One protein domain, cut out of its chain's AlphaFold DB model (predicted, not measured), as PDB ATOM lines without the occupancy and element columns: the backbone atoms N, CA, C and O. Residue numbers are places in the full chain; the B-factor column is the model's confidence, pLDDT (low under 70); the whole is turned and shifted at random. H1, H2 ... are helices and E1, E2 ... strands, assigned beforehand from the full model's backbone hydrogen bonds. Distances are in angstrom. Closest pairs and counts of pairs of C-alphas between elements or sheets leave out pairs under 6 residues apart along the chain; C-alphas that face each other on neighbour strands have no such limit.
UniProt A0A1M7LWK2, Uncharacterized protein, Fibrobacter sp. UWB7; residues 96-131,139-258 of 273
ATOM      1  N   THR A  96      90.887 151.016  77.482       90.00
ATOM      2  CA  THR A  96      90.352 150.552  78.781       90.00
ATOM      3  C   THR A  96      90.557 149.049  78.980       90.00
ATOM      4  O   THR A  96      90.807 148.318  78.020       90.00
ATOM      5  N   LEU A  97      90.463 148.554  80.218       84.62
ATOM      6  CA  LEU A  97      90.449 147.110  80.493       84.62
ATOM      7  C   LEU A  97      89.021 146.556  80.475       84.62
ATOM      8  O   LEU A  97      88.162 147.044  81.205       84.62
ATOM      9  N   SER A  98      88.784 145.443  79.771       83.75
ATOM     10  CA  SER A  98      87.458 144.796  79.755       83.75
ATOM     11  C   SER A  98      86.981 144.364  81.145       83.75
ATOM     12  O   SER A  98      85.788 144.353  81.433       83.75
ATOM     13  N   THR A  99      87.926 143.997  82.012       76.31
ATOM     14  CA  THR A  99      87.636 143.509  83.366       76.31
ATOM     15  C   THR A  99      87.327 144.667  84.319       76.31
ATOM     16  O   THR A  99      86.598 144.477  85.291       76.31
ATOM     17  N   PHE A 100      87.842 145.868  84.020       77.31
ATOM     18  CA  PHE A 100      87.711 147.079  84.828       77.31
ATOM     19  C   PHE A 100      87.654 148.317  83.915       77.31
ATOM     20  O   PHE A 100      88.687 148.945  83.688       77.31
ATOM     21  N   PRO A 101      86.465 148.700  83.410       82.62
ATOM     22  CA  PRO A 101      86.319 149.805  82.452       82.62
ATOM     23  C   PRO A 101      86.823 151.170  82.951       82.62
ATOM     24  O   PRO A 101      87.114 152.046  82.146       82.62
ATOM     25  N   ASN A 102      86.956 151.334  84.272       82.94
ATOM     26  CA  ASN A 102      87.485 152.536  84.925       82.94
ATOM     27  C   ASN A 102      89.028 152.596  84.957       82.94
ATOM     28  O   ASN A 102      89.575 153.569  85.466       82.94
ATOM     29  N   VAL A 103      89.725 151.544  84.511       83.31
ATOM     30  CA  VAL A 103      91.189 151.518  84.374       83.31
ATOM     31  C   VAL A 103      91.526 151.930  82.951       83.31
ATOM     32  O   VAL A 103      91.254 151.186  82.002       83.31
ATOM     33  N   HIS A 104      92.126 153.108  82.813       88.75
ATOM     34  CA  HIS A 104      92.500 153.679  81.529       88.75
ATOM     35  C   HIS A 104      93.967 153.386  81.207       88.75
ATOM     36  O   HIS A 104      94.850 153.441  82.067       88.75
ATOM     37  N   CYS A 105      94.239 153.078  79.941       88.81
ATOM     38  CA  CYS A 105      95.537 152.632  79.455       88.81
ATOM     39  C   CYS A 105      95.986 153.434  78.231       88.81
ATOM     40  O   CYS A 105      95.175 153.877  77.417       88.81
ATOM     41  N   LYS A 106      97.303 153.602  78.090       91.69
ATOM     42  CA  LYS A 106      97.930 154.301  76.967       91.69
ATOM     43  C   LYS A 106      98.939 153.440  76.240       91.69
ATOM     44  O   LYS A 106      99.625 152.621  76.855       91.69
ATOM     45  N   ASP A 107      99.057 153.672  74.938       90.50
ATOM     46  CA  ASP A 107     100.106 153.060  74.136       90.50
ATOM     47  C   ASP A 107     101.483 153.491  74.671       90.50
ATOM     48  O   ASP A 107     101.789 154.675  74.809       90.50
ATOM     49  N   SER A 108     102.285 152.503  75.049       88.75
ATOM     50  CA  SER A 108     103.664 152.619  75.534       88.75
ATOM     51  C   SER A 108     104.601 151.717  74.723       88.75
ATOM     52  O   SER A 108     105.675 151.333  75.194       88.75
ATOM     53  N   SER A 109     104.183 151.355  73.507       88.00
ATOM     54  CA  SER A 109     104.931 150.504  72.590       88.00
ATOM     55  C   SER A 109     106.286 151.117  72.253       88.00
ATOM     56  O   SER A 109     106.408 152.316  71.996       88.00
ATOM     57  N   TYR A 110     107.319 150.280  72.211       85.50
ATOM     58  CA  TYR A 110     108.687 150.724  71.957       85.50
ATOM     59  C   TYR A 110     109.342 149.927  70.833       85.50
ATOM     60  O   TYR A 110     109.112 148.731  70.646       85.50
ATOM     61  N   PHE A 111     110.195 150.606  70.069       86.38
ATOM     62  CA  PHE A 111     110.962 149.985  69.000       86.38
ATOM     63  C   PHE A 111     112.232 149.340  69.560       86.38
ATOM     64  O   PHE A 111     113.142 150.023  70.034       86.38
ATOM     65  N   HIS A 112     112.306 148.014  69.485       81.62
ATOM     66  CA  HIS A 112     113.509 147.254  69.774       81.62
ATOM     67  C   HIS A 112     114.323 147.092  68.490       81.62
ATOM     68  O   HIS A 112     113.950 146.339  67.587       81.62
ATOM     69  N   LYS A 113     115.442 147.816  68.411       81.75
ATOM     70  CA  LYS A 113     116.392 147.685  67.309       81.75
ATOM     71  C   LYS A 113     117.301 146.481  67.544       81.75
ATOM     72  O   LYS A 113     118.035 146.459  68.532       81.75
ATOM     73  N   SER A 114     117.284 145.541  66.609       78.88
ATOM     74  CA  SER A 114     118.168 144.380  66.605       78.88
ATOM     75  C   SER A 114     119.639 144.788  66.533       78.88
ATOM     76  O   SER A 114     120.015 145.795  65.922       78.88
ATOM     77  N   TRP A 115     120.494 143.989  67.166       71.00
ATOM     78  CA  TRP A 115     121.951 144.141  67.056       71.00
ATOM     79  C   TRP A 115     122.522 143.392  65.846       71.00
ATOM     80  O   TRP A 115     123.685 143.582  65.489       71.00
ATOM     81  N   CYS A 116     121.695 142.579  65.187       71.69
ATOM     82  CA  CYS A 116     122.015 141.950  63.920       71.69
ATOM     83  C   CYS A 116     122.210 143.027  62.835       71.69
ATOM     84  O   CYS A 116     121.284 143.794  62.562       71.69
ATOM     85  N   PRO A 117     123.380 143.108  62.171       61.69
ATOM     86  CA  PRO A 117     123.504 143.939  60.982       61.69
ATOM     87  C   PRO A 117     122.517 143.416  59.936       61.69
ATOM     88  O   PRO A 117     122.563 142.246  59.558       61.69
ATOM     89  N   SER A 118     121.618 144.277  59.462       56.09
ATOM     90  CA  SER A 118     120.516 143.917  58.563       56.09
ATOM     91  C   SER A 118     120.954 143.668  57.112       56.09
ATOM     92  O   SER A 118     120.244 143.991  56.157       56.09
ATOM     93  N   SER A 119     122.098 143.010  56.920       49.62
ATOM     94  CA  SER A 119     122.380 142.276  55.696       49.62
ATOM     95  C   SER A 119     121.513 141.019  55.679       49.62
ATOM     96  O   SER A 119     121.958 139.937  56.052       49.62
ATOM     97  N   LYS A 120     120.279 141.144  55.179       54.62
ATOM     98  CA  LYS A 120     119.722 140.050  54.379       54.62
ATOM     99  C   LYS A 120     120.651 139.949  53.165       54.62
ATOM    100  O   LYS A 120     120.592 140.870  52.343       54.62
ATOM    101  N   PRO A 121     121.539 138.940  53.040       53.59
ATOM    102  CA  PRO A 121     122.251 138.768  51.786       53.59
ATOM    103  C   PRO A 121     121.183 138.628  50.705       53.59
ATOM    104  O   PRO A 121     120.176 137.936  50.893       53.59
ATOM    105  N   SER A 122     121.342 139.348  49.595       54.28
ATOM    106  CA  SER A 122     120.422 139.138  48.481       54.28
ATOM    107  C   SER A 122     120.504 137.663  48.083       54.28
ATOM    108  O   SER A 122     121.592 137.093  48.088       54.28
ATOM    109  N   LEU A 123     119.386 137.030  47.714       54.59
ATOM    110  CA  LEU A 123     119.395 135.598  47.377       54.59
ATOM    111  C   LEU A 123     120.398 135.278  46.243       54.59
ATOM    112  O   LEU A 123     120.935 134.180  46.175       54.59
ATOM    113  N   LYS A 124     120.733 136.281  45.416       54.34
ATOM    114  CA  LYS A 124     121.834 136.246  44.443       54.34
ATOM    115  C   LYS A 124     123.236 136.191  45.069       54.34
ATOM    116  O   LYS A 124     124.059 135.449  44.554       54.34
ATOM    117  N   GLN A 125     123.519 136.942  46.136       56.97
ATOM    118  CA  GLN A 125     124.786 136.836  46.876       56.97
ATOM    119  C   GLN A 125     124.913 135.483  47.567       56.97
ATOM    120  O   GLN A 125     125.932 134.831  47.394       56.97
ATOM    121  N   THR A 126     123.870 135.015  48.260       58.03
ATOM    122  CA  THR A 126     123.921 133.710  48.941       58.03
ATOM    123  C   THR A 126     124.149 132.575  47.942       58.03
ATOM    124  O   THR A 126     124.963 131.694  48.186       58.03
ATOM    125  N   VAL A 127     123.475 132.605  46.786       61.12
ATOM    126  CA  VAL A 127     123.691 131.615  45.716       61.12
ATOM    127  C   VAL A 127     125.075 131.753  45.069       61.12
ATOM    128  O   VAL A 127     125.651 130.736  44.705       61.12
ATOM    129  N   ALA A 128     125.643 132.960  44.961       58.44
ATOM    130  CA  ALA A 128     127.007 133.147  44.460       58.44
ATOM    131  C   ALA A 128     128.071 132.597  45.433       58.44
ATOM    132  O   ALA A 128     128.945 131.851  45.007       58.44
ATOM    133  N   GLU A 129     127.955 132.881  46.734       57.59
ATOM    134  CA  GLU A 129     128.878 132.369  47.765       57.59
ATOM    135  C   GLU A 129     128.780 130.842  47.934       57.59
ATOM    136  O   GLU A 129     129.794 130.178  48.157       57.59
ATOM    137  N   MET A 130     127.579 130.266  47.772       55.09
ATOM    138  CA  MET A 130     127.383 128.809  47.735       55.09
ATOM    139  C   MET A 130     127.897 128.166  46.435       55.09
ATOM    140  O   MET A 130     128.277 127.001  46.454       55.09
ATOM    141  N   ALA A 131     127.927 128.893  45.312       57.97
ATOM    142  CA  ALA A 131     128.431 128.372  44.038       57.97
ATOM    143  C   ALA A 131     129.969 128.333  43.959       57.97
ATOM    144  O   ALA A 131     130.508 127.520  43.213       57.97
ATOM    145  N   ILE A 139     129.711 123.986  59.736       47.28
ATOM    146  CA  ILE A 139     129.234 125.302  60.194       47.28
ATOM    147  C   ILE A 139     128.094 125.882  59.337       47.28
ATOM    148  O   ILE A 139     128.279 126.728  58.466       47.28
ATOM    149  N   ILE A 140     126.862 125.516  59.710       52.97
ATOM    150  CA  ILE A 140     125.710 126.404  59.517       52.97
ATOM    151  C   ILE A 140     126.063 127.712  60.235       52.97
ATOM    152  O   ILE A 140     126.199 127.711  61.461       52.97
ATOM    153  N   GLN A 141     126.248 128.814  59.503       52.25
ATOM    154  CA  GLN A 141     126.413 130.115  60.153       52.25
ATOM    155  C   GLN A 141     125.172 130.384  61.014       52.25
ATOM    156  O   GLN A 141     124.056 130.193  60.518       52.25
ATOM    157  N   PRO A 142     125.320 130.816  62.281       55.28
ATOM    158  CA  PRO A 142     124.175 131.159  63.107       55.28
ATOM    159  C   PRO A 142     123.460 132.348  62.466       55.28
ATOM    160  O   PRO A 142     123.910 133.490  62.558       55.28
ATOM    161  N   VAL A 143     122.350 132.064  61.778       61.19
ATOM    162  CA  VAL A 143     121.484 133.094  61.209       61.19
ATOM    163  C   VAL A 143     121.049 133.978  62.365       61.19
ATOM    164  O   VAL A 143     120.448 133.497  63.322       61.19
ATOM    165  N   CYS A 144     121.386 135.260  62.296       62.16
ATOM    166  CA  CYS A 144     121.053 136.216  63.338       62.16
ATOM    167  C   CYS A 144     119.525 136.416  63.326       62.16
ATOM    168  O   CYS A 144     118.999 137.119  62.467       62.16
ATOM    169  N   GLN A 145     118.810 135.701  64.204       64.19
ATOM    170  CA  GLN A 145     117.337 135.648  64.228       64.19
ATOM    171  C   GLN A 145     116.689 136.828  64.966       64.19
ATOM    172  O   GLN A 145     115.463 136.898  65.044       64.19
ATOM    173  N   ASP A 146     117.485 137.734  65.528       69.38
ATOM    174  CA  ASP A 146     116.964 138.935  66.164       69.38
ATOM    175  C   ASP A 146     116.739 140.018  65.102       69.38
ATOM    176  O   ASP A 146     117.649 140.399  64.367       69.38
ATOM    177  N   TYR A 147     115.500 140.488  64.989       74.12
ATOM    178  CA  TYR A 147     115.076 141.445  63.969       74.12
ATOM    179  C   TYR A 147     114.468 142.677  64.629       74.12
ATOM    180  O   TYR A 147     113.794 142.569  65.655       74.12
ATOM    181  N   ASP A 148     114.673 143.835  63.999       80.69
ATOM    182  CA  ASP A 148     114.010 145.091  64.346       80.69
ATOM    183  C   ASP A 148     112.498 144.864  64.519       80.69
ATOM    184  O   ASP A 148     111.806 144.477  63.571       80.69
ATOM    185  N   ARG A 149     111.988 145.090  65.736       81.06
ATOM    186  CA  ARG A 149     110.592 144.820  66.102       81.06
ATOM    187  C   ARG A 149     110.029 145.914  67.000       81.06
ATOM    188  O   ARG A 149     110.679 146.344  67.949       81.06
ATOM    189  N   THR A 150     108.789 146.315  66.754       83.75
ATOM    190  CA  THR A 150     108.014 147.080  67.736       83.75
ATOM    191  C   THR A 150     107.421 146.102  68.742       83.75
ATOM    192  O   THR A 150     106.757 145.141  68.351       83.75
ATOM    193  N   VAL A 151     107.686 146.319  70.028       83.56
ATOM    194  CA  VAL A 151     107.048 145.577  71.118       83.56
ATOM    195  C   VAL A 151     105.839 146.388  71.555       83.56
ATOM    196  O   VAL A 151     106.000 147.505  72.044       83.56
ATOM    197  N   ASN A 152     104.642 145.837  71.349       85.50
ATOM    198  CA  ASN A 152     103.406 146.524  71.700       85.50
ATOM    199  C   ASN A 152     103.112 146.358  73.194       85.50
ATOM    200  O   ASN A 152     103.010 145.224  73.664       85.50
ATOM    201  N   VAL A 153     102.979 147.467  73.925       88.12
ATOM    202  CA  VAL A 153     102.739 147.478  75.379       88.12
ATOM    203  C   VAL A 153     101.782 148.611  75.727       88.12
ATOM    204  O   VAL A 153     102.009 149.748  75.325       88.12
ATOM    205  N   TYR A 154     100.754 148.325  76.520       88.62
ATOM    206  CA  TYR A 154      99.838 149.323  77.072       88.62
ATOM    207  C   TYR A 154     100.115 149.511  78.557       88.62
ATOM    208  O   TYR A 154     100.069 148.535  79.306       88.62
ATOM    209  N   THR A 155     100.380 150.746  78.985       88.69
ATOM    210  CA  THR A 155     100.561 151.088  80.406       88.69
ATOM    211  C   THR A 155      99.291 151.736  80.939       88.69
ATOM    212  O   THR A 155      98.781 152.673  80.326       88.69
ATOM    213  N   CYS A 156      98.794 151.261  82.074       85.75
ATOM    214  CA  CYS A 156      97.542 151.703  82.679       85.75
ATOM    215  C   CYS A 156      97.758 152.562  83.935       85.75
ATOM    216  O   CYS A 156      98.804 152.491  84.582       85.75
ATOM    217  N   ASP A 157      96.757 153.369  84.282       83.81
ATOM    218  CA  ASP A 157      96.750 154.281  85.438       83.81
ATOM    219  C   ASP A 157      97.003 153.589  86.796       83.81
ATOM    220  O   ASP A 157      97.694 154.129  87.663       83.81
ATOM    221  N   ASN A 158      96.541 152.348  86.955       75.50
ATOM    222  CA  ASN A 158      96.808 151.484  88.108       75.50
ATOM    223  C   ASN A 158      98.294 151.057  88.240       75.50
ATOM    224  O   ASN A 158      98.694 150.513  89.277       75.50
ATOM    225  N   GLY A 159      99.128 151.354  87.236       75.75
ATOM    226  CA  GLY A 159     100.550 151.009  87.149       75.75
ATOM    227  C   GLY A 159     100.839 149.717  86.382       75.75
ATOM    228  O   GLY A 159     101.994 149.302  86.313       75.75
ATOM    229  N   CYS A 160      99.814 149.075  85.820       78.88
ATOM    230  CA  CYS A 160      99.943 147.819  85.095       78.88
ATOM    231  C   CYS A 160     100.465 147.992  83.672       78.88
ATOM    232  O   CYS A 160     100.230 149.013  83.029       78.88
ATOM    233  N   THR A 161     101.112 146.948  83.154       82.19
ATOM    234  CA  THR A 161     101.499 146.839  81.743       82.19
ATOM    235  C   THR A 161     100.922 145.571  81.120       82.19
ATOM    236  O   THR A 161     100.977 144.494  81.718       82.19
ATOM    237  N   TYR A 162     100.347 145.711  79.923       81.19
ATOM    238  CA  TYR A 162      99.719 144.627  79.165       81.19
ATOM    239  C   TYR A 162     100.272 144.581  77.742       81.19
ATOM    240  O   TYR A 162     100.263 145.588  77.034       81.19
ATOM    241  N   SER A 163     100.695 143.402  77.298       83.31
ATOM    242  CA  SER A 163     101.182 143.165  75.933       83.31
ATOM    243  C   SER A 163     100.196 142.270  75.172       83.31
ATOM    244  O   SER A 163      99.769 141.259  75.744       83.31
ATOM    245  N   PRO A 164      99.840 142.579  73.907       82.00
ATOM    246  CA  PRO A 164      99.048 141.691  73.056       82.00
ATOM    247  C   PRO A 164      99.639 140.285  72.960       82.00
ATOM    248  O   PRO A 164     100.844 140.121  72.770       82.00
ATOM    249  N   GLY A 165      98.788 139.265  73.036       78.94
ATOM    250  CA  GLY A 165      99.217 137.875  72.934       78.94
ATOM    251  C   GLY A 165      98.110 136.894  73.298       78.94
ATOM    252  O   GLY A 165      96.928 137.197  73.168       78.94
ATOM    253  N   ALA A 166      98.495 135.713  73.782       73.38
ATOM    254  CA  ALA A 166      97.545 134.674  74.182       73.38
ATOM    255  C   ALA A 166      96.617 135.106  75.336       73.38
ATOM    256  O   ALA A 166      95.472 134.670  75.374       73.38
ATOM    257  N   PHE A 167      97.086 135.984  76.229       79.44
ATOM    258  CA  PHE A 167      96.375 136.382  77.453       79.44
ATOM    259  C   PHE A 167      95.703 137.760  77.380       79.44
ATOM    260  O   PHE A 167      94.775 138.029  78.137       79.44
ATOM    261  N   ASN A 168      96.131 138.627  76.454       84.38
ATOM    262  CA  ASN A 168      95.543 139.952  76.246       84.38
ATOM    263  C   ASN A 168      95.232 140.153  74.764       84.38
ATOM    264  O   ASN A 168      96.134 140.102  73.922       84.38
ATOM    265  N   LYS A 169      93.972 140.441  74.450       87.56
ATOM    266  CA  LYS A 169      93.504 140.744  73.098       87.56
ATOM    267  C   LYS A 169      92.975 142.174  73.060       87.56
ATOM    268  O   LYS A 169      92.081 142.507  73.824       87.56
ATOM    269  N   LEU A 170      93.499 143.013  72.173       88.19
ATOM    270  CA  LEU A 170      92.895 144.319  71.912       88.19
ATOM    271  C   LEU A 170      91.729 144.144  70.927       88.19
ATOM    272  O   LEU A 170      91.930 143.612  69.833       88.19
ATOM    273  N   GLU A 171      90.539 144.616  71.292       89.50
ATOM    274  CA  GLU A 171      89.410 144.783  70.374       89.50
ATOM    275  C   GLU A 171      88.914 146.231  70.466       89.50
ATOM    276  O   GLU A 171      88.382 146.655  71.489       89.50
ATOM    277  N   GLY A 172      89.126 147.014  69.402       89.44
ATOM    278  CA  GLY A 172      88.846 148.451  69.419       89.44
ATOM    279  C   GLY A 172      89.759 149.201  70.393       89.44
ATOM    280  O   GLY A 172      90.982 149.158  70.261       89.44
ATOM    281  N   ASP A 173      89.148 149.888  71.353       90.25
ATOM    282  CA  ASP A 173      89.785 150.577  72.481       90.25
ATOM    283  C   ASP A 173      89.943 149.680  73.727       90.25
ATOM    284  O   ASP A 173      90.597 150.059  74.698       90.25
ATOM    285  N   THR A 174      89.370 148.478  73.727       89.81
ATOM    286  CA  THR A 174      89.248 147.667  74.938       89.81
ATOM    287  C   THR A 174      90.244 146.506  74.929       89.81
ATOM    288  O   THR A 174      90.309 145.701  73.996       89.81
ATOM    289  N   ILE A 175      91.038 146.403  75.994       88.62
ATOM    290  CA  ILE A 175      91.998 145.323  76.234       88.62
ATOM    291  C   ILE A 175      91.273 144.204  76.989       88.62
ATOM    292  O   ILE A 175      90.981 144.308  78.185       88.62
ATOM    293  N   PHE A 176      90.985 143.117  76.280       86.38
ATOM    294  CA  PHE A 176      90.354 141.920  76.813       86.38
ATOM    295  C   PHE A 176      91.382 140.980  77.433       86.38
ATOM    296  O   PHE A 176      92.233 140.422  76.740       86.38
ATOM    297  N   GLN A 177      91.258 140.779  78.742       83.94
ATOM    298  CA  GLN A 177      92.012 139.779  79.493       83.94
ATOM    299  C   GLN A 177      91.322 138.417  79.364       83.94
ATOM    300  O   GLN A 177      90.115 138.294  79.608       83.94
ATOM    301  N   GLN A 178      92.080 137.400  78.966       83.88
ATOM    302  CA  GLN A 178      91.566 136.064  78.683       83.88
ATOM    303  C   GLN A 178      92.508 134.968  79.185       83.88
ATOM    304  O   GLN A 178      93.728 135.111  79.172       83.88
ATOM    305  N   GLU A 179      91.924 133.842  79.575       83.06
ATOM    306  CA  GLU A 179      92.641 132.686  80.107       83.06
ATOM    307  C   GLU A 179      92.064 131.393  79.523       83.06
ATOM    308  O   GLU A 179      90.898 131.342  79.120       83.06
ATOM    309  N   TYR A 180      92.883 130.345  79.428       81.81
ATOM    310  CA  TYR A 180      92.448 129.061  78.893       81.81
ATOM    311  C   TYR A 180      91.570 128.314  79.906       81.81
ATOM    312  O   TYR A 180      92.027 127.915  80.977       81.81
ATOM    313  N   SER A 181      90.305 128.084  79.556       83.88
ATOM    314  CA  SER A 181      89.426 127.199  80.319       83.88
ATOM    315  C   SER A 181      89.584 125.765  79.838       83.88
ATOM    316  O   SER A 181      89.354 125.465  78.667       83.88
ATOM    317  N   THR A 182      89.929 124.872  80.764       84.50
ATOM    318  CA  THR A 182      89.931 123.415  80.567       84.50
ATOM    319  C   THR A 182      88.517 122.848  80.417       84.50
ATOM    320  O   THR A 182      88.340 121.818  79.776       84.50
ATOM    321  N   ILE A 183      87.502 123.537  80.955       84.62
ATOM    322  CA  ILE A 183      86.086 123.162  80.831       84.62
ATOM    323  C   ILE A 183      85.579 123.474  79.415       84.62
ATOM    324  O   ILE A 183      84.971 122.626  78.768       84.62
ATOM    325  N   ASP A 184      85.848 124.684  78.910       85.31
ATOM    326  CA  ASP A 184      85.426 125.102  77.563       85.31
ATOM    327  C   ASP A 184      86.430 124.720  76.445       85.31
ATOM    328  O   ASP A 184      86.151 124.967  75.268       85.31
ATOM    329  N   ASN A 185      87.606 124.179  76.795       88.94
ATOM    330  CA  ASN A 185      88.755 123.898  75.916       88.94
ATOM    331  C   ASN A 185      89.175 125.065  74.994       88.94
ATOM    332  O   ASN A 185      89.585 124.871  73.845       88.94
ATOM    333  N   LYS A 186      89.083 126.302  75.495       91.06
ATOM    334  CA  LYS A 186      89.425 127.528  74.752       91.06
ATOM    335  C   LYS A 186      89.774 128.683  75.687       91.06
ATOM    336  O   LYS A 186      89.421 128.669  76.863       91.06
ATOM    337  N   TYR A 187      90.393 129.721  75.127       85.44
ATOM    338  CA  TYR A 187      90.509 131.011  75.805       85.44
ATOM    339  C   TYR A 187      89.123 131.640  75.991       85.44
ATOM    340  O   TYR A 187      88.337 131.730  75.043       85.44
ATOM    341  N   ILE A 188      88.830 132.056  77.219       86.38
ATOM    342  CA  ILE A 188      87.603 132.758  77.613       86.38
ATOM    343  C   ILE A 188      87.962 134.038  78.383       86.38
ATOM    344  O   ILE A 188      89.059 134.111  78.937       86.38
ATOM    345  N   PRO A 189      87.063 135.038  78.459       84.19
ATOM    346  CA  PRO A 189      87.284 136.218  79.291       84.19
ATOM    347  C   PRO A 189      87.566 135.826  80.743       84.19
ATOM    348  O   PRO A 189      86.876 134.963  81.294       84.19
ATOM    349  N   ILE A 190      88.541 136.480  81.373       78.81
ATOM    350  CA  ILE A 190      89.037 136.089  82.703       78.81
ATOM    351  C   ILE A 190      87.943 136.099  83.785       78.81
ATOM    352  O   ILE A 190      87.869 135.182  84.597       78.81
ATOM    353  N   GLN A 191      86.992 137.038  83.717       77.12
ATOM    354  CA  GLN A 191      85.812 137.058  84.595       77.12
ATOM    355  C   GLN A 191      84.986 135.762  84.508       77.12
ATOM    356  O   GLN A 191      84.504 135.267  85.525       77.12
ATOM    357  N   LYS A 192      84.847 135.179  83.306       83.75
ATOM    358  CA  LYS A 192      84.134 133.909  83.107       83.75
ATOM    359  C   LYS A 192      84.935 132.734  83.679       83.75
ATOM    360  O   LYS A 192      84.330 131.840  84.262       83.75
ATOM    361  N   LYS A 193      86.268 132.741  83.541       82.50
ATOM    362  CA  LYS A 193      87.147 131.710  84.118       82.50
ATOM    363  C   LYS A 193      87.047 131.697  85.642       82.50
ATOM    364  O   LYS A 193      86.739 130.658  86.211       82.50
ATOM    365  N   ILE A 194      87.169 132.860  86.284       76.94
ATOM    366  CA  ILE A 194      87.078 132.963  87.747       76.94
ATOM    367  C   ILE A 194      85.675 132.568  88.244       76.94
ATOM    368  O   ILE A 194      85.559 131.884  89.256       76.94
ATOM    369  N   ALA A 195      84.604 132.908  87.514       80.44
ATOM    370  CA  ALA A 195      83.254 132.443  87.851       80.44
ATOM    371  C   ALA A 195      83.092 130.911  87.739       80.44
ATOM    372  O   ALA A 195      82.422 130.308  88.576       80.44
ATOM    373  N   GLN A 196      83.716 130.272  86.737       85.56
ATOM    374  CA  GLN A 196      83.751 128.806  86.616       85.56
ATOM    375  C   GLN A 196      84.509 128.162  87.784       85.56
ATOM    376  O   GLN A 196      83.996 127.223  88.394       85.56
ATOM    377  N   ASP A 197      85.685 128.689  88.124       79.69
ATOM    378  CA  ASP A 197      86.528 128.152  89.196       79.69
ATOM    379  C   ASP A 197      85.879 128.339  90.582       79.69
ATOM    380  O   ASP A 197      85.890 127.411  91.394       79.69
ATOM    381  N   SER A 198      85.230 129.489  90.830       79.19
ATOM    382  CA  SER A 198      84.444 129.738  92.053       79.19
ATOM    383  C   SER A 198      83.314 128.732  92.202       79.19
ATOM    384  O   SER A 198      83.227 128.057  93.227       79.19
ATOM    385  N   ALA A 199      82.504 128.546  91.155       83.50
ATOM    386  CA  ALA A 199      81.412 127.577  91.176       83.50
ATOM    387  C   ALA A 199      81.917 126.139  91.396       83.50
ATOM    388  O   ALA A 199      81.301 125.381  92.146       83.50
ATOM    389  N   GLN A 200      83.050 125.760  90.793       83.50
ATOM    390  CA  GLN A 200      83.641 124.432  90.973       83.50
ATOM    391  C   GLN A 200      84.152 124.207  92.407       83.50
ATOM    392  O   GLN A 200      83.919 123.140  92.978       83.50
ATOM    393  N   ALA A 201      84.814 125.195  93.012       79.31
ATOM    394  CA  ALA A 201      85.318 125.086  94.381       79.31
ATOM    395  C   ALA A 201      84.198 125.167  95.436       79.31
ATOM    396  O   ALA A 201      84.211 124.425  96.423       79.31
ATOM    397  N   GLU A 202      83.168 125.983  95.207       81.75
ATOM    398  CA  GLU A 202      81.967 126.022  96.047       81.75
ATOM    399  C   GLU A 202      81.194 124.698  96.001       81.75
ATOM    400  O   GLU A 202      80.834 124.181  97.062       81.75
ATOM    401  N   ALA A 203      81.036 124.099  94.815       85.06
ATOM    402  CA  ALA A 203      80.403 122.789  94.635       85.06
ATOM    403  C   ALA A 203      81.255 121.604  95.134       85.06
ATOM    404  O   ALA A 203      80.711 120.529  95.388       85.06
ATOM    405  N   SER A 204      82.574 121.773  95.296       83.44
ATOM    406  CA  SER A 204      83.452 120.723  95.825       83.44
ATOM    407  C   SER A 204      83.068 120.321  97.252       83.44
ATOM    408  O   SER A 204      83.017 121.155  98.161       83.44
ATOM    409  N   THR A 205      82.871 119.023  97.470       85.50
ATOM    410  CA  THR A 205      82.736 118.410  98.801       85.50
ATOM    411  C   THR A 205      84.086 118.034  99.422       85.50
ATOM    412  O   THR A 205      84.136 117.714 100.608       85.50
ATOM    413  N   SER A 206      85.176 118.085  98.649       88.00
ATOM    414  CA  SER A 206      86.539 117.830  99.124       88.00
ATOM    415  C   SER A 206      87.108 119.054  99.848       88.00
ATOM    416  O   SER A 206      86.957 120.185  99.374       88.00
ATOM    417  N   TYR A 207      87.792 118.797 100.965       88.62
ATOM    418  CA  TYR A 207      88.526 119.759 101.789       88.62
ATOM    419  C   TYR A 207      89.990 119.303 101.877       88.62
ATOM    420  O   TYR A 207      90.360 118.684 102.868       88.62
ATOM    421  N   PRO A 208      90.804 119.504 100.826       88.81
ATOM    422  CA  PRO A 208      92.091 118.831 100.703       88.81
ATOM    423  C   PRO A 208      93.260 119.598 101.341       88.81
ATOM    424  O   PRO A 208      94.397 119.218 101.109       88.81
ATOM    425  N   TYR A 209      93.032 120.697 102.065       90.19
ATOM    426  CA  TYR A 209      94.084 121.511 102.698       90.19
ATOM    427  C   TYR A 209      93.932 121.502 104.223       90.19
ATOM    428  O   TYR A 209      92.828 121.273 104.703       90.19
ATOM    429  N   MET A 210      94.988 121.796 104.986       92.12
ATOM    430  CA  MET A 210      94.959 121.801 106.462       92.12
ATOM    431  C   MET A 210      95.351 123.163 107.048       92.12
ATOM    432  O   MET A 210      96.207 123.860 106.497       92.12
ATOM    433  N   LEU A 211      94.745 123.540 108.174       93.06
ATOM    434  CA  LEU A 211      95.081 124.760 108.913       93.06
ATOM    435  C   LEU A 211      96.399 124.592 109.697       93.06
ATOM    436  O   LEU A 211      96.666 123.526 110.250       93.06
ATOM    437  N   ALA A 212      97.237 125.633 109.779       91.25
ATOM    438  CA  ALA A 212      98.541 125.534 110.451       91.25
ATOM    439  C   ALA A 212      98.447 125.443 111.984       91.25
ATOM    440  O   ALA A 212      99.340 124.887 112.622       91.25
ATOM    441  N   SER A 213      97.400 126.015 112.586       91.50
ATOM    442  CA  SER A 213      97.176 125.988 114.038       91.50
ATOM    443  C   SER A 213      96.504 124.703 114.531       91.50
ATOM    444  O   SER A 213      96.637 124.373 115.708       91.50
ATOM    445  N   ASP A 214      95.805 123.986 113.649       91.00
ATOM    446  CA  ASP A 214      95.137 122.718 113.937       91.00
ATOM    447  C   ASP A 214      95.036 121.885 112.653       91.00
ATOM    448  O   ASP A 214      94.193 122.131 111.789       91.00
ATOM    449  N   THR A 215      95.885 120.866 112.534       89.25
ATOM    450  CA  THR A 215      95.935 120.008 111.342       89.25
ATOM    451  C   THR A 215      94.723 119.081 111.206       89.25
ATOM    452  O   THR A 215      94.567 118.438 110.172       89.25
ATOM    453  N   THR A 216      93.828 119.030 112.202       89.56
ATOM    454  CA  THR A 216      92.533 118.334 112.100       89.56
ATOM    455  C   THR A 216      91.451 119.189 111.429       89.56
ATOM    456  O   THR A 216      90.395 118.680 111.036       89.56
ATOM    457  N   VAL A 217      91.704 120.491 111.243       90.88
ATOM    458  CA  VAL A 217      90.806 121.412 110.542       90.88
ATOM    459  C   VAL A 217      91.141 121.404 109.052       90.88
ATOM    460  O   VAL A 217      92.062 122.073 108.582       90.88
ATOM    461  N   HIS A 218      90.360 120.630 108.294       90.50
ATOM    462  CA  HIS A 218      90.486 120.556 106.838       90.50
ATOM    463  C   HIS A 218      89.713 121.685 106.141       90.50
ATOM    464  O   HIS A 218      88.608 122.060 106.549       90.50
ATOM    465  N   CYS A 219      90.258 122.163 105.027       90.25
ATOM    466  CA  CYS A 219      89.847 123.372 104.328       90.25
ATOM    467  C   CYS A 219      89.791 123.187 102.810       90.25
ATOM    468  O   CYS A 219      90.487 122.349 102.235       90.25
ATOM    469  N   LYS A 220      88.968 123.999 102.141       88.75
ATOM    470  CA  LYS A 220      88.885 124.085 100.678       88.75
ATOM    471  C   LYS A 220      89.065 125.520 100.200       88.75
ATOM    472  O   LYS A 220      88.699 126.458 100.903       88.75
ATOM    473  N   THR A 221      89.603 125.686  98.998       84.00
ATOM    474  CA  THR A 221      89.733 127.001  98.368       84.00
ATOM    475  C   THR A 221      88.370 127.648  98.136       84.00
ATOM    476  O   THR A 221      87.388 126.992  97.786       84.00
ATOM    477  N   MET A 222      88.335 128.963  98.293       79.19
ATOM    478  CA  MET A 222      87.303 129.863  97.807       79.19
ATOM    479  C   MET A 222      87.968 131.012  97.056       79.19
ATOM    480  O   MET A 222      89.102 131.393  97.350       79.19
ATOM    481  N   TYR A 223      87.251 131.558  96.078       71.56
ATOM    482  CA  TYR A 223      87.758 132.597  95.195       71.56
ATOM    483  C   TYR A 223      87.013 133.909  95.425       71.56
ATOM    484  O   TYR A 223      85.788 133.939  95.527       71.56
ATOM    485  N   LYS A 224      87.757 135.015  95.440       63.91
ATOM    486  CA  LYS A 224      87.201 136.367  95.373       63.91
ATOM    487  C   LYS A 224      87.916 137.150  94.276       63.91
ATOM    488  O   LYS A 224      89.110 136.996  94.052       63.91
ATOM    489  N   THR A 225      87.188 137.983  93.542       56.19
ATOM    490  CA  THR A 225      87.757 138.844  92.498       56.19
ATOM    491  C   THR A 225      88.154 140.203  93.069       56.19
ATOM    492  O   THR A 225      87.300 140.960  93.529       56.19
ATOM    493  N   LYS A 226      89.442 140.555  92.990       55.19
ATOM    494  CA  LYS A 226      89.950 141.933  93.128       55.19
ATOM    495  C   LYS A 226      91.320 142.026  92.448       55.19
ATOM    496  O   LYS A 226      92.009 141.026  92.298       55.19
ATOM    497  N   ILE A 227      91.693 143.215  91.977       51.72
ATOM    498  CA  ILE A 227      93.020 143.433  91.394       51.72
ATOM    499  C   ILE A 227      94.017 143.624  92.534       51.72
ATOM    500  O   ILE A 227      94.008 144.670  93.190       51.72
ATOM    501  N   ALA A 228      94.918 142.665  92.718       47.47
ATOM    502  CA  ALA A 228      96.175 142.945  93.391       47.47
ATOM    503  C   ALA A 228      97.073 143.742  92.432       47.47
ATOM    504  O   ALA A 228      97.283 143.354  91.283       47.47
ATOM    505  N   LYS A 229      97.618 144.870  92.894       46.25
ATOM    506  CA  LYS A 229      98.655 145.593  92.151       46.25
ATOM    507  C   LYS A 229      99.931 144.756  92.203       46.25
ATOM    508  O   LYS A 229     100.542 144.683  93.270       46.25
ATOM    509  N   SER A 230     100.322 144.122  91.095       42.00
ATOM    510  CA  SER A 230     101.571 143.358  91.077       42.00
ATOM    511  C   SER A 230     102.765 144.279  91.357       42.00
ATOM    512  O   SER A 230     102.763 145.482  91.063       42.00
ATOM    513  N   THR A 231     103.781 143.715  92.001       35.75
ATOM    514  CA  THR A 231     105.072 144.370  92.224       35.75
ATOM    515  C   THR A 231     105.777 144.645  90.881       35.75
ATOM    516  O   THR A 231     105.342 144.137  89.851       35.75
ATOM    517  N   PRO A 232     106.846 145.473  90.830       35.38
ATOM    518  CA  PRO A 232     107.319 146.112  89.585       35.38
ATOM    519  C   PRO A 232     107.839 145.215  88.436       35.38
ATOM    520  O   PRO A 232     108.413 145.731  87.476       35.38
ATOM    521  N   SER A 233     107.670 143.895  88.495       33.25
ATOM    522  CA  SER A 233     108.064 142.927  87.468       33.25
ATOM    523  C   SER A 233     107.047 142.801  86.322       33.25
ATOM    524  O   SER A 233     106.501 141.733  86.067       33.25
ATOM    525  N   SER A 234     106.891 143.879  85.546       39.78
ATOM    526  CA  SER A 234     106.515 143.892  84.109       39.78
ATOM    527  C   SER A 234     105.189 143.287  83.609       39.78
ATOM    528  O   SER A 234     104.885 143.466  82.433       39.78
ATOM    529  N   LEU A 235     104.403 142.590  84.428       50.22
ATOM    530  CA  LEU A 235     103.088 142.064  84.053       50.22
ATOM    531  C   LEU A 235     102.131 142.216  85.235       50.22
ATOM    532  O   LEU A 235     102.452 141.825  86.359       50.22
ATOM    533  N   CYS A 236     100.946 142.775  84.989       55.00
ATOM    534  CA  CYS A 236      99.852 142.648  85.946       55.00
ATOM    535  C   CYS A 236      99.096 141.360  85.688       55.00
ATOM    536  O   CYS A 236      98.288 141.257  84.764       55.00
ATOM    537  N   GLU A 237      99.362 140.396  86.550       51.66
ATOM    538  CA  GLU A 237      98.580 139.185  86.682       51.66
ATOM    539  C   GLU A 237      97.253 139.562  87.352       51.66
ATOM    540  O   GLU A 237      97.205 139.981  88.510       51.66
ATOM    541  N   THR A 238      96.158 139.463  86.596       49.16
ATOM    542  CA  THR A 238      94.802 139.599  87.137       49.16
ATOM    543  C   THR A 238      94.481 138.341  87.938       49.16
ATOM    544  O   THR A 238      93.857 137.408  87.440       49.16
ATOM    545  N   TYR A 239      94.948 138.302  89.180       51.03
ATOM    546  CA  TYR A 239      94.632 137.226  90.109       51.03
ATOM    547  C   TYR A 239      93.178 137.300  90.596       51.03
ATOM    548  O   TYR A 239      92.561 138.367  90.650       51.03
ATOM    549  N   SER A 240      92.647 136.155  91.022       49.53
ATOM    550  CA  SER A 240      91.654 136.151  92.096       49.53
ATOM    551  C   SER A 240      92.368 136.609  93.370       49.53
ATOM    552  O   SER A 240      93.423 136.082  93.716       49.53
ATOM    553  N   GLU A 241      91.853 137.636  94.039       45.88
ATOM    554  CA  GLU A 241      92.508 138.142  95.239       45.88
ATOM    555  C   GLU A 241      92.083 137.313  96.443       45.88
ATOM    556  O   GLU A 241      90.901 137.259  96.787       45.88
ATOM    557  N   GLY A 242      93.078 136.710  97.087       54.44
ATOM    558  CA  GLY A 242      92.876 135.815  98.211       54.44
ATOM    559  C   GLY A 242      92.378 134.451  97.750       54.44
ATOM    560  O   GLY A 242      91.194 134.253  97.470       54.44
ATOM    561  N   PHE A 243      93.286 133.477  97.782       62.94
ATOM    562  CA  PHE A 243      92.887 132.124  98.145       62.94
ATOM    563  C   PHE A 243      92.456 132.182  99.611       62.94
ATOM    564  O   PHE A 243      93.280 132.054 100.512       62.94
ATOM    565  N   TYR A 244      91.172 132.445  99.839       79.62
ATOM    566  CA  TYR A 244      90.576 132.262 101.152       79.62
ATOM    567  C   TYR A 244      90.222 130.788 101.294       79.62
ATOM    568  O   TYR A 244      89.682 130.178 100.370       79.62
ATOM    569  N   PHE A 245      90.522 130.200 102.441       86.94
ATOM    570  CA  PHE A 245      90.289 128.790 102.702       86.94
ATOM    571  C   PHE A 245      89.090 128.652 103.626       86.94
ATOM    572  O   PHE A 245      89.151 129.037 104.789       86.94
ATOM    573  N   LYS A 246      87.985 128.113 103.102       89.38
ATOM    574  CA  LYS A 246      86.814 127.785 103.914       89.38
ATOM    575  C   LYS A 246      87.037 126.433 104.575       89.38
ATOM    576  O   LYS A 246      87.182 125.422 103.881       89.38
ATOM    577  N   CYS A 247      87.045 126.413 105.898       90.62
ATOM    578  CA  CYS A 247      87.351 125.229 106.686       90.62
ATOM    579  C   CYS A 247      86.086 124.539 107.227       90.62
ATOM    580  O   CYS A 247      84.985 125.102 107.217       90.62
ATOM    581  N   LYS A 248      86.220 123.268 107.637       90.31
ATOM    582  CA  LYS A 248      85.113 122.440 108.166       90.31
ATOM    583  C   LYS A 248      84.512 122.982 109.471       90.31
ATOM    584  O   LYS A 248      83.375 122.647 109.789       90.31
ATOM    585  N   ASP A 249      85.250 123.818 110.195       89.25
ATOM    586  CA  ASP A 249      84.795 124.547 111.383       89.25
ATOM    587  C   ASP A 249      83.812 125.697 111.062       89.25
ATOM    588  O   ASP A 249      83.174 126.245 111.961       89.25
ATOM    589  N   GLY A 250      83.660 126.043 109.777       87.06
ATOM    590  CA  GLY A 250      82.780 127.097 109.276       87.06
ATOM    591  C   GLY A 250      83.462 128.448 109.046       87.06
ATOM    592  O   GLY A 250      82.820 129.337 108.478       87.06
ATOM    593  N   ASN A 251      84.732 128.603 109.429       90.81
ATOM    594  CA  ASN A 251      85.485 129.848 109.286       90.81
ATOM    595  C   ASN A 251      86.189 129.947 107.919       90.81
ATOM    596  O   ASN A 251      86.261 128.983 107.150       90.81
ATOM    597  N   ASN A 252      86.694 131.146 107.615       89.75
ATOM    598  CA  ASN A 252      87.531 131.416 106.446       89.75
ATOM    599  C   ASN A 252      88.904 131.906 106.914       89.75
ATOM    600  O   ASN A 252      88.956 132.777 107.779       89.75
ATOM    601  N   TYR A 253      89.963 131.398 106.292       87.69
ATOM    602  CA  TYR A 253      91.358 131.682 106.638       87.69
ATOM    603  C   TYR A 253      92.151 132.192 105.432       87.69
ATOM    604  O   TYR A 253      91.793 131.913 104.282       87.69
ATOM    605  N   GLU A 254      93.221 132.943 105.682       87.12
ATOM    606  CA  GLU A 254      94.145 133.442 104.655       87.12
ATOM    607  C   GLU A 254      95.276 132.433 104.364       87.12
ATOM    608  O   GLU A 254      95.508 131.480 105.109       87.12
ATOM    609  N   TRP A 255      95.991 132.619 103.248       84.31
ATOM    610  CA  TRP A 255      97.058 131.713 102.787       84.31
ATOM    611  C   TRP A 255      98.167 131.517 103.840       84.31
ATOM    612  O   TRP A 255      98.723 130.429 104.004       84.31
ATOM    613  N   GLU A 256      98.474 132.578 104.577       85.31
ATOM    614  CA  GLU A 256      99.476 132.644 105.635       85.31
ATOM    615  C   GLU A 256      99.135 131.753 106.842       85.31
ATOM    616  O   GLU A 256     100.050 131.287 107.529       85.31
ATOM    617  N   GLU A 257      97.848 131.475 107.067       88.50
ATOM    618  CA  GLU A 257      97.318 130.671 108.179       88.50
ATOM    619  C   GLU A 257      97.247 129.169 107.852       88.50
ATOM    620  O   GLU A 257      97.061 128.339 108.744       88.50
ATOM    621  N   MET A 258      97.429 128.800 106.582       90.50
ATOM    622  CA  MET A 258      97.414 127.413 106.116       90.50
ATOM    623  C   MET A 258      98.743 126.697 106.372       90.50
ATOM    624  O   MET A 258      99.818 127.305 106.314       90.50
TER     625      MET A 258
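What this domain is: This is residues 96 to 131 and 139 to 258 of the 273 residues of an uncharacterized protein of Fibrobacter sp. UWB7 (UniProt A0A1M7LWK2). This is a drawn-out model of small strand groups strung along one long axis: a three-stranded meander, E5, E6 and E7, lies between H2 with the hairpin of E8 and E9 toward one end and a ribbon of paired strands toward the other. That ribbon, E1 with E4 and then E2 with E3, leads as an arm toward H1, where residues 121 to 131 stick out. The printed part has 156 residues, with two named helices and nine named strands in the order E1 E2 H1 E3 E4 E5 E6 E7 H2 E8 E9; the class is mixed, with under half of the residues in named elements, and each of the four sheets is antiparallel. The whole is extended, with a radius of gyration of the C-alphas of 23.7 A and spans of 79 by 41 by 31 A.

How they stand to each other: Start at the meander, each strand the antiparallel neighbour of the one before: E5, residues 168 to 171, E6, residues 174 to 181, and E7, residues 186 to 189. Look for N 169 and O 176, 2.9 A apart, in the hairpin of E5 and E6, and for N 179 and O 188, 2.9 A, in that of E6 and E7. H2, residues 190 to 203, is on this sheet at a height of 7.2 A, over none of its strands; its closest C-alphas to E6 are those of Ile 190 and Gln 178, 4.7 A apart. E8, residues 218 to 225, and E9, residues 240 to 247, form a hairpin with N 222 and O 244 at 2.8 A; H2 and E8 touch, and their closest C-alphas are those of Ser 198 and Tyr 223, 5.4 A apart. E1, residues 100 to 107, is near E6 and bends by 68 degrees at residue 103; it is antiparallel to E4, residues 154 to 156, with N 106 and O 155 at 2.8 A. E2, residues 110 to 112, is antiparallel to E3, residues 149 to 151, with N 112 and O 149 at 2.8 A. H1, residues 123 to 131, stands free. In H1 and H2 every O i to N i+4 pair is within hydrogen-bond range.

Where its parts are: Find C-alpha 100 at (87.711, 147.079, 84.828), where E1 begins its 17.4 A. E6 runs 21.2 A, H2 19.8 A, E8 23.4 A and H1 12.0 A. E9 covers 18.7 A, ending at C-alpha 247, (87.351, 125.229, 106.686).

The domain as a whole: The C-alphas farthest apart, those of Ala 131 and Asp 249, are 80.3 A apart. Residues 132 to 138 are not printed; C-alphas 131 and 139 are 16.5 A apart across the cut. The links E4 to E5, H2 to E8 and E8 to E9 are long. Look for pLDDT under 70 at residues 117 to 131, 139 to 146 and 224 to 243.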